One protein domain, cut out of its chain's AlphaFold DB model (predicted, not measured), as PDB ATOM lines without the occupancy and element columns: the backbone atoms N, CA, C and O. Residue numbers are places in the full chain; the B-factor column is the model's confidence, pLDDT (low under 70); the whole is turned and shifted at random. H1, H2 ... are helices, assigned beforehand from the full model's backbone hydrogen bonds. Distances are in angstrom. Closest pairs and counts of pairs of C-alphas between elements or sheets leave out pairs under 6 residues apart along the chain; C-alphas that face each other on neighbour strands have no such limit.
ATOM      1  N   HIS A  64     194.362 113.828  90.380       81.19
ATOM      2  CA  HIS A  64     194.569 112.596  91.143       81.19
ATOM      3  C   HIS A  64     193.528 112.405  92.264       81.19
ATOM      4  O   HIS A  64     193.602 111.445  93.034       81.19
ATOM      5  N   THR A  65     192.552 113.311  92.377       80.31
ATOM      6  CA  THR A  65     191.431 113.174  93.308       80.31
ATOM      7  C   THR A  65     190.507 112.057  92.833       80.31
ATOM      8  O   THR A  65     190.098 112.022  91.676       80.31
ATOM      9  N   ASN A  66     190.150 111.139  93.734       86.94
ATOM     10  CA  ASN A  66     189.181 110.081  93.442       86.94
ATOM     11  C   ASN A  66     187.849 110.668  92.925       86.94
ATOM     12  O   ASN A  66     187.375 111.668  93.459       86.94
ATOM     13  N   GLN A  67     187.234 110.017  91.932       84.25
ATOM     14  CA  GLN A  67     186.051 110.515  91.218       84.25
ATOM     15  C   GLN A  67     184.891 110.934  92.131       84.25
ATOM     16  O   GLN A  67     184.368 112.035  91.972       84.25
ATOM     17  N   ASP A  68     184.514 110.109  93.109       80.00
ATOM     18  CA  ASP A  68     183.389 110.434  93.998       80.00
ATOM     19  C   ASP A  68     183.681 111.682  94.831       80.00
ATOM     20  O   ASP A  68     182.801 112.495  95.098       80.00
ATOM     21  N   ARG A  69     184.948 111.866  95.209       77.75
ATOM     22  CA  ARG A  69     185.383 113.033  95.977       77.75
ATOM     23  C   ARG A  69     185.451 114.273  95.119       77.75
ATOM     24  O   ARG A  69     185.068 115.343  95.579       77.75
ATOM     25  N   ALA A  70     185.933 114.141  93.887       83.88
ATOM     26  CA  ALA A  70     185.901 115.233  92.932       83.88
ATOM     27  C   ALA A  70     184.457 115.705  92.742       83.88
ATOM     28  O   ALA A  70     184.187 116.901  92.808       83.88
ATOM     29  N   HIS A  71     183.522 114.762  92.614       82.81
ATOM     30  CA  HIS A  71     182.100 115.055  92.526       82.81
ATOM     31  C   HIS A  71     181.560 115.771  93.772       82.81
ATOM     32  O   HIS A  71     180.985 116.847  93.633       82.81
ATOM     33  N   ALA A  72     181.794 115.240  94.976       82.94
ATOM     34  CA  ALA A  72     181.342 115.867  96.223       82.94
ATOM     35  C   ALA A  72     181.900 117.289  96.398       82.94
ATOM     36  O   ALA A  72     181.171 118.215  96.745       82.94
ATOM     37  N   THR A  73     183.179 117.476  96.074       84.62
ATOM     38  CA  THR A  73     183.858 118.779  96.141       84.62
ATOM     39  C   THR A  73     183.252 119.774  95.154       84.62
ATOM     40  O   THR A  73     182.999 120.920  95.512       84.62
ATOM     41  N   MET A  74     182.967 119.335  93.923       86.19
ATOM     42  CA  MET A  74     182.283 120.167  92.930       86.19
ATOM     43  C   MET A  74     180.861 120.535  93.369       86.19
ATOM     44  O   MET A  74     180.449 121.670  93.153       86.19
ATOM     45  N   MET A  75     180.115 119.608  93.980       85.12
ATOM     46  CA  MET A  75     178.758 119.882  94.468       85.12
ATOM     47  C   MET A  75     178.757 120.874  95.634       85.12
ATOM     48  O   MET A  75     177.930 121.782  95.638       85.12
ATOM     49  N   ALA A  76     179.696 120.739  96.576       83.19
ATOM     50  CA  ALA A  76     179.866 121.690  97.673       83.19
ATOM     51  C   ALA A  76     180.196 123.090  97.134       83.19
ATOM     52  O   ALA A  76     179.446 124.028  97.370       83.19
ATOM     53  N   ALA A  77     181.218 123.199  96.278       82.44
ATOM     54  CA  ALA A  77     181.631 124.471  95.683       82.44
ATOM     55  C   ALA A  77     180.544 125.144  94.817       82.44
ATOM     56  O   ALA A  77     180.585 126.352  94.596       82.44
ATOM     57  N   ALA A  78     179.595 124.371  94.283       82.31
ATOM     58  CA  ALA A  78     178.481 124.885  93.492       82.31
ATOM     59  C   ALA A  78     177.279 125.332  94.344       82.31
ATOM     60  O   ALA A  78     176.316 125.871  93.786       82.31
ATOM     61  N   HIS A  79     177.299 125.098  95.661       79.94
ATOM     62  CA  HIS A  79     176.203 125.479  96.537       79.94
ATOM     63  C   HIS A  79     176.103 127.015  96.620       79.94
ATOM     64  O   HIS A  79     177.100 127.693  96.876       79.94
ATOM     65  N   PRO A  80     174.912 127.606  96.402       72.81
ATOM     66  CA  PRO A  80     174.733 129.048  96.536       72.81
ATOM     67  C   PRO A  80     175.092 129.519  97.948       72.81
ATOM     68  O   PRO A  80     174.690 128.883  98.922       72.81
ATOM     69  N   ASN A  81     175.789 130.653  98.049       67.94
ATOM     70  CA  ASN A  81     176.220 131.255  99.317       67.94
ATOM     71  C   ASN A  81     177.086 130.320 100.188       67.94
ATOM     72  O   ASN A  81     176.976 130.353 101.410       67.94
ATOM     73  N   ASP A  82     177.887 129.443  99.575       66.44
ATOM     74  CA  ASP A  82     178.903 128.694 100.312       66.44
ATOM     75  C   ASP A  82     180.121 129.589 100.595       66.44
ATOM     76  O   ASP A  82     180.800 130.049  99.674       66.44
ATOM     77  N   ASP A  83     180.391 129.818 101.879       73.44
ATOM     78  CA  ASP A  83     181.501 130.639 102.376       73.44
ATOM     79  C   ASP A  83     182.753 129.792 102.687       73.44
ATOM     80  O   ASP A  83     183.743 130.282 103.244       73.44
ATOM     81  N   THR A  84     182.713 128.488 102.383       75.31
ATOM     82  CA  THR A  84     183.805 127.560 102.670       75.31
ATOM     83  C   THR A  84     185.061 127.946 101.890       75.31
ATOM     84  O   THR A  84     185.059 128.121 100.673       75.31
ATOM     85  N   THR A  85     186.186 128.045 102.600       80.19
ATOM     86  CA  THR A  85     187.487 128.328 101.977       80.19
ATOM     87  C   THR A  85     187.898 127.234 100.985       80.19
ATOM     88  O   THR A  85     187.503 126.076 101.119       80.19
ATOM     89  N   VAL A  86     188.770 127.574 100.032       78.69
ATOM     90  CA  VAL A  86     189.348 126.626  99.059       78.69
ATOM     91  C   VAL A  86     189.971 125.412  99.754       78.69
ATOM     92  O   VAL A  86     189.657 124.274  99.408       78.69
ATOM     93  N   ASP A  87     190.801 125.637 100.776       76.88
ATOM     94  CA  ASP A  87     191.388 124.556 101.574       76.88
ATOM     95  C   ASP A  87     190.322 123.745 102.317       76.88
ATOM     96  O   ASP A  87     190.431 122.526 102.408       76.88
ATOM     97  N   GLY A  88     189.262 124.393 102.812       75.31
ATOM     98  CA  GLY A  88     188.115 123.731 103.433       75.31
ATOM     99  C   GLY A  88     187.387 122.790 102.472       75.31
ATOM    100  O   GLY A  88     187.133 121.639 102.823       75.31
ATOM    101  N   LEU A  89     187.129 123.238 101.242       79.12
ATOM    102  CA  LEU A  89     186.499 122.434 100.192       79.12
ATOM    103  C   LEU A  89     187.364 121.226  99.809       79.12
ATOM    104  O   LEU A  89     186.854 120.116  99.667       79.12
ATOM    105  N   LEU A  90     188.685 121.402  99.727       77.12
ATOM    106  CA  LEU A  90     189.625 120.306  99.466       77.12
ATOM    107  C   LEU A  90     189.806 119.375 100.685       77.12
ATOM    108  O   LEU A  90     190.047 118.173 100.543       77.12
ATOM    109  N   MET A  91     189.650 119.901 101.903       73.62
ATOM    110  CA  MET A  91     189.660 119.127 103.147       73.62
ATOM    111  C   MET A  91     188.401 118.278 103.322       73.62
ATOM    112  O   MET A  91     188.485 117.188 103.891       73.62
ATOM    113  N   ILE A  92     187.248 118.713 102.807       67.69
ATOM    114  CA  ILE A  92     186.043 117.871 102.727       67.69
ATOM    115  C   ILE A  92     186.369 116.599 101.932       67.69
ATOM    116  O   ILE A  92     186.104 115.490 102.402       67.69
ATOM    117  N   SER A  93     187.089 116.733 100.814       62.28
ATOM    118  CA  SER A  93     187.602 115.590 100.052       62.28
ATOM    119  C   SER A  93     188.546 114.705 100.888       62.28
ATOM    120  O   SER A  93     188.503 113.474 100.799       62.28
ATOM    121  N   LEU A  94     189.412 115.301 101.715       62.19
ATOM    122  CA  LEU A  94     190.333 114.568 102.592       62.19
ATOM    123  C   LEU A  94     189.636 113.842 103.750       62.19
ATOM    124  O   LEU A  94     190.092 112.768 104.121       62.19
ATOM    125  N   ARG A  95     188.531 114.345 104.300       63.50
ATOM    126  CA  ARG A  95     187.813 113.683 105.409       63.50
ATOM    127  C   ARG A  95     186.966 112.500 104.941       63.50
ATOM    128  O   ARG A  95     186.921 111.448 105.587       63.50
ATOM    129  N   GLU A  96     186.336 112.616 103.774       62.28
ATOM    130  CA  GLU A  96     185.616 111.488 103.172       62.28
ATOM    131  C   GLU A  96     186.566 110.359 102.748       62.28
ATOM    132  O   GLU A  96     186.189 109.182 102.766       62.28
ATOM    133  N   ARG A  97     187.832 110.689 102.440       58.06
ATOM    134  CA  ARG A  97     188.899 109.695 102.257       58.06
ATOM    135  C   ARG A  97     189.037 108.786 103.450       58.06
ATOM    136  O   ARG A  97     188.994 107.571 103.294       58.06
ATOM    137  N   GLU A  98     189.267 109.391 104.604       65.12
ATOM    138  CA  GLU A  98     189.560 108.676 105.833       65.12
ATOM    139  C   GLU A  98     188.352 107.840 106.229       65.12
ATOM    140  O   GLU A  98     188.509 106.674 106.570       65.12
ATOM    141  N   SER A  99     187.149 108.388 106.056       66.06
ATOM    142  CA  SER A  99     185.889 107.687 106.310       66.06
ATOM    143  C   SER A  99     185.718 106.446 105.426       66.06
ATOM    144  O   SER A  99     185.355 105.376 105.918       66.06
ATOM    145  N   ARG A 100     186.014 106.542 104.122       60.41
ATOM    146  CA  ARG A 100     185.962 105.388 103.209       60.41
ATOM    147  C   ARG A 100     187.057 104.374 103.518       60.41
ATOM    148  O   ARG A 100     186.760 103.191 103.593       60.41
ATOM    149  N   SER A 101     188.292 104.826 103.737       67.81
ATOM    150  CA  SER A 101     189.408 103.952 104.109       67.81
ATOM    151  C   SER A 101     189.126 103.201 105.412       67.81
ATOM    152  O   SER A 101     189.405 102.010 105.488       67.81
ATOM    153  N   GLN A 102     188.510 103.853 106.399       67.50
ATOM    154  CA  GLN A 102     188.072 103.217 107.641       67.50
ATOM    155  C   GLN A 102     186.962 102.190 107.404       67.50
ATOM    156  O   GLN A 102     187.044 101.095 107.948       67.50
ATOM    157  N   ARG A 103     185.959 102.490 106.565       64.56
ATOM    158  CA  ARG A 103     184.906 101.520 106.205       64.56
ATOM    159  C   ARG A 103     185.460 100.313 105.450       64.56
ATOM    160  O   ARG A 103     185.104  99.191 105.783       64.56
ATOM    161  N   SER A 104     186.361 100.524 104.493       58.94
ATOM    162  CA  SER A 104     187.027  99.438 103.764       58.94
ATOM    163  C   SER A 104     187.925  98.598 104.677       58.94
ATOM    164  O   SER A 104     187.909  97.378 104.585       58.94
ATOM    165  N   ALA A 105     188.669  99.225 105.593       72.38
ATOM    166  CA  ALA A 105     189.477  98.514 106.582       72.38
ATOM    167  C   ALA A 105     188.616  97.758 107.605       72.38
ATOM    168  O   ALA A 105     188.982  96.662 108.022       72.38
ATOM    169  N   ALA A 106     187.469  98.318 107.996       68.38
ATOM    170  CA  ALA A 106     186.491  97.621 108.817       68.38
ATOM    171  C   ALA A 106     185.945  96.401 108.067       68.38
ATOM    172  O   ALA A 106     185.948  95.312 108.619       68.38
ATOM    173  N   GLN A 107     185.563  96.549 106.797       63.84
ATOM    174  CA  GLN A 107     185.060  95.452 105.971       63.84
ATOM    175  C   GLN A 107     186.093  94.334 105.771       63.84
ATOM    176  O   GLN A 107     185.774  93.178 106.018       63.84
ATOM    177  N   ALA A 108     187.350  94.671 105.462       66.75
ATOM    178  CA  ALA A 108     188.434  93.690 105.360       66.75
ATOM    179  C   ALA A 108     188.717  92.969 106.694       66.75
ATOM    180  O   ALA A 108     189.100  91.802 106.704       66.75
ATOM    181  N   ARG A 109     188.512  93.648 107.834       68.00
ATOM    182  CA  ARG A 109     188.590  93.032 109.168       68.00
ATOM    183  C   ARG A 109     187.421  92.081 109.437       68.00
ATOM    184  O   ARG A 109     187.661  91.002 109.960       68.00
ATOM    185  N   TRP A 110     186.196  92.443 109.052       64.62
ATOM    186  CA  TRP A 110     185.018  91.572 109.180       64.62
ATOM    187  C   TRP A 110     185.099  90.338 108.273       64.62
ATOM    188  O   TRP A 110     184.704  89.251 108.682       64.62
ATOM    189  N   GLU A 111     185.655  90.484 107.070       67.56
ATOM    190  CA  GLU A 111     185.898  89.374 106.138       67.56
ATOM    191  C   GLU A 111     187.009  88.432 106.630       67.56
ATOM    192  O   GLU A 111     186.954  87.232 106.369       67.56
ATOM    193  N   GLY A 112     187.988  88.949 107.384       61.84
ATOM    194  CA  GLY A 112     189.057  88.154 107.996       61.84
ATOM    195  C   GLY A 112     188.661  87.414 109.282       61.84
ATOM    196  O   GLY A 112     189.276  86.399 109.595       61.84
ATOM    197  N   ASP A 113     187.646  87.893 110.009       62.81
ATOM    198  CA  ASP A 113     187.208  87.333 111.303       62.81
ATOM    199  C   ASP A 113     186.008  86.365 111.177       62.81
ATOM    200  O   ASP A 113     185.629  85.684 112.126       62.81
ATOM    201  N   GLY A 114     185.413  86.250 109.982       61.72
ATOM    202  CA  GLY A 114     184.208  85.450 109.711       61.72
ATOM    203  C   GLY A 114     184.379  83.922 109.722       61.72
ATOM    204  O   GLY A 114     183.553  83.217 109.145       61.72
ATOM    205  N   GLY A 115     185.434  83.386 110.337       58.97
ATOM    206  CA  GLY A 115     185.848  81.994 110.167       58.97
ATOM    207  C   GLY A 115     186.302  81.280 111.435       58.97
ATOM    208  O   GLY A 115     187.400  80.735 111.451       58.97
TER     209      GLY A 115
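This is residues 64 to 115 of the 119 residues of an uncharacterized protein of Mycolicibacterium sp. CH28 (UniProt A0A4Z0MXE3). A lopsided helical hairpin: the short helix H1 folds back along the first part of the long helix H2, and residues 98 to 115, of which 98 to 113 belong to H2, stick out as a bare arm that makes much of the length. The printed part has 52 residues with two named helices, H1 then H2, and no named strand; the class is all helix. It is only just loose, close to extended, with a radius of gyration of the C-alphas of 14.9 A and spans of 51 by 19 by 16 A.

H1, residues 67 to 77, begins at C-alpha 67 (186.051, 110.515, 91.218) and is 15.3 A long from first to last C-alpha. H2, residues 86 to 113, is 41.2 A long and ends at C-alpha 113 (187.208, 87.333, 111.303).

H1 and H2 form a helical hairpin and touch, H2 with residues 89 to 97 alone; the closest C-alphas, of Arg 69 and Ser 93, are 5.3 A apart. They run opposite ways at a steep tilt of 36 degrees, only just past shallow. In H1 every O i to N i+4 pair is within hydrogen-bond range; in H2, 22 of 24 are.

The two C-alphas farthest apart, of Asn 81 and Gly 115, are 51.4 A apart. The printed part has no cut, and the link from H1 to H2 is short, with 8 residues; residues 78 to 83 stand free. Mean pLDDT of the printed part is 72.4, with residues 81 to 82, 92 to 104 and 106 to 115 under 70.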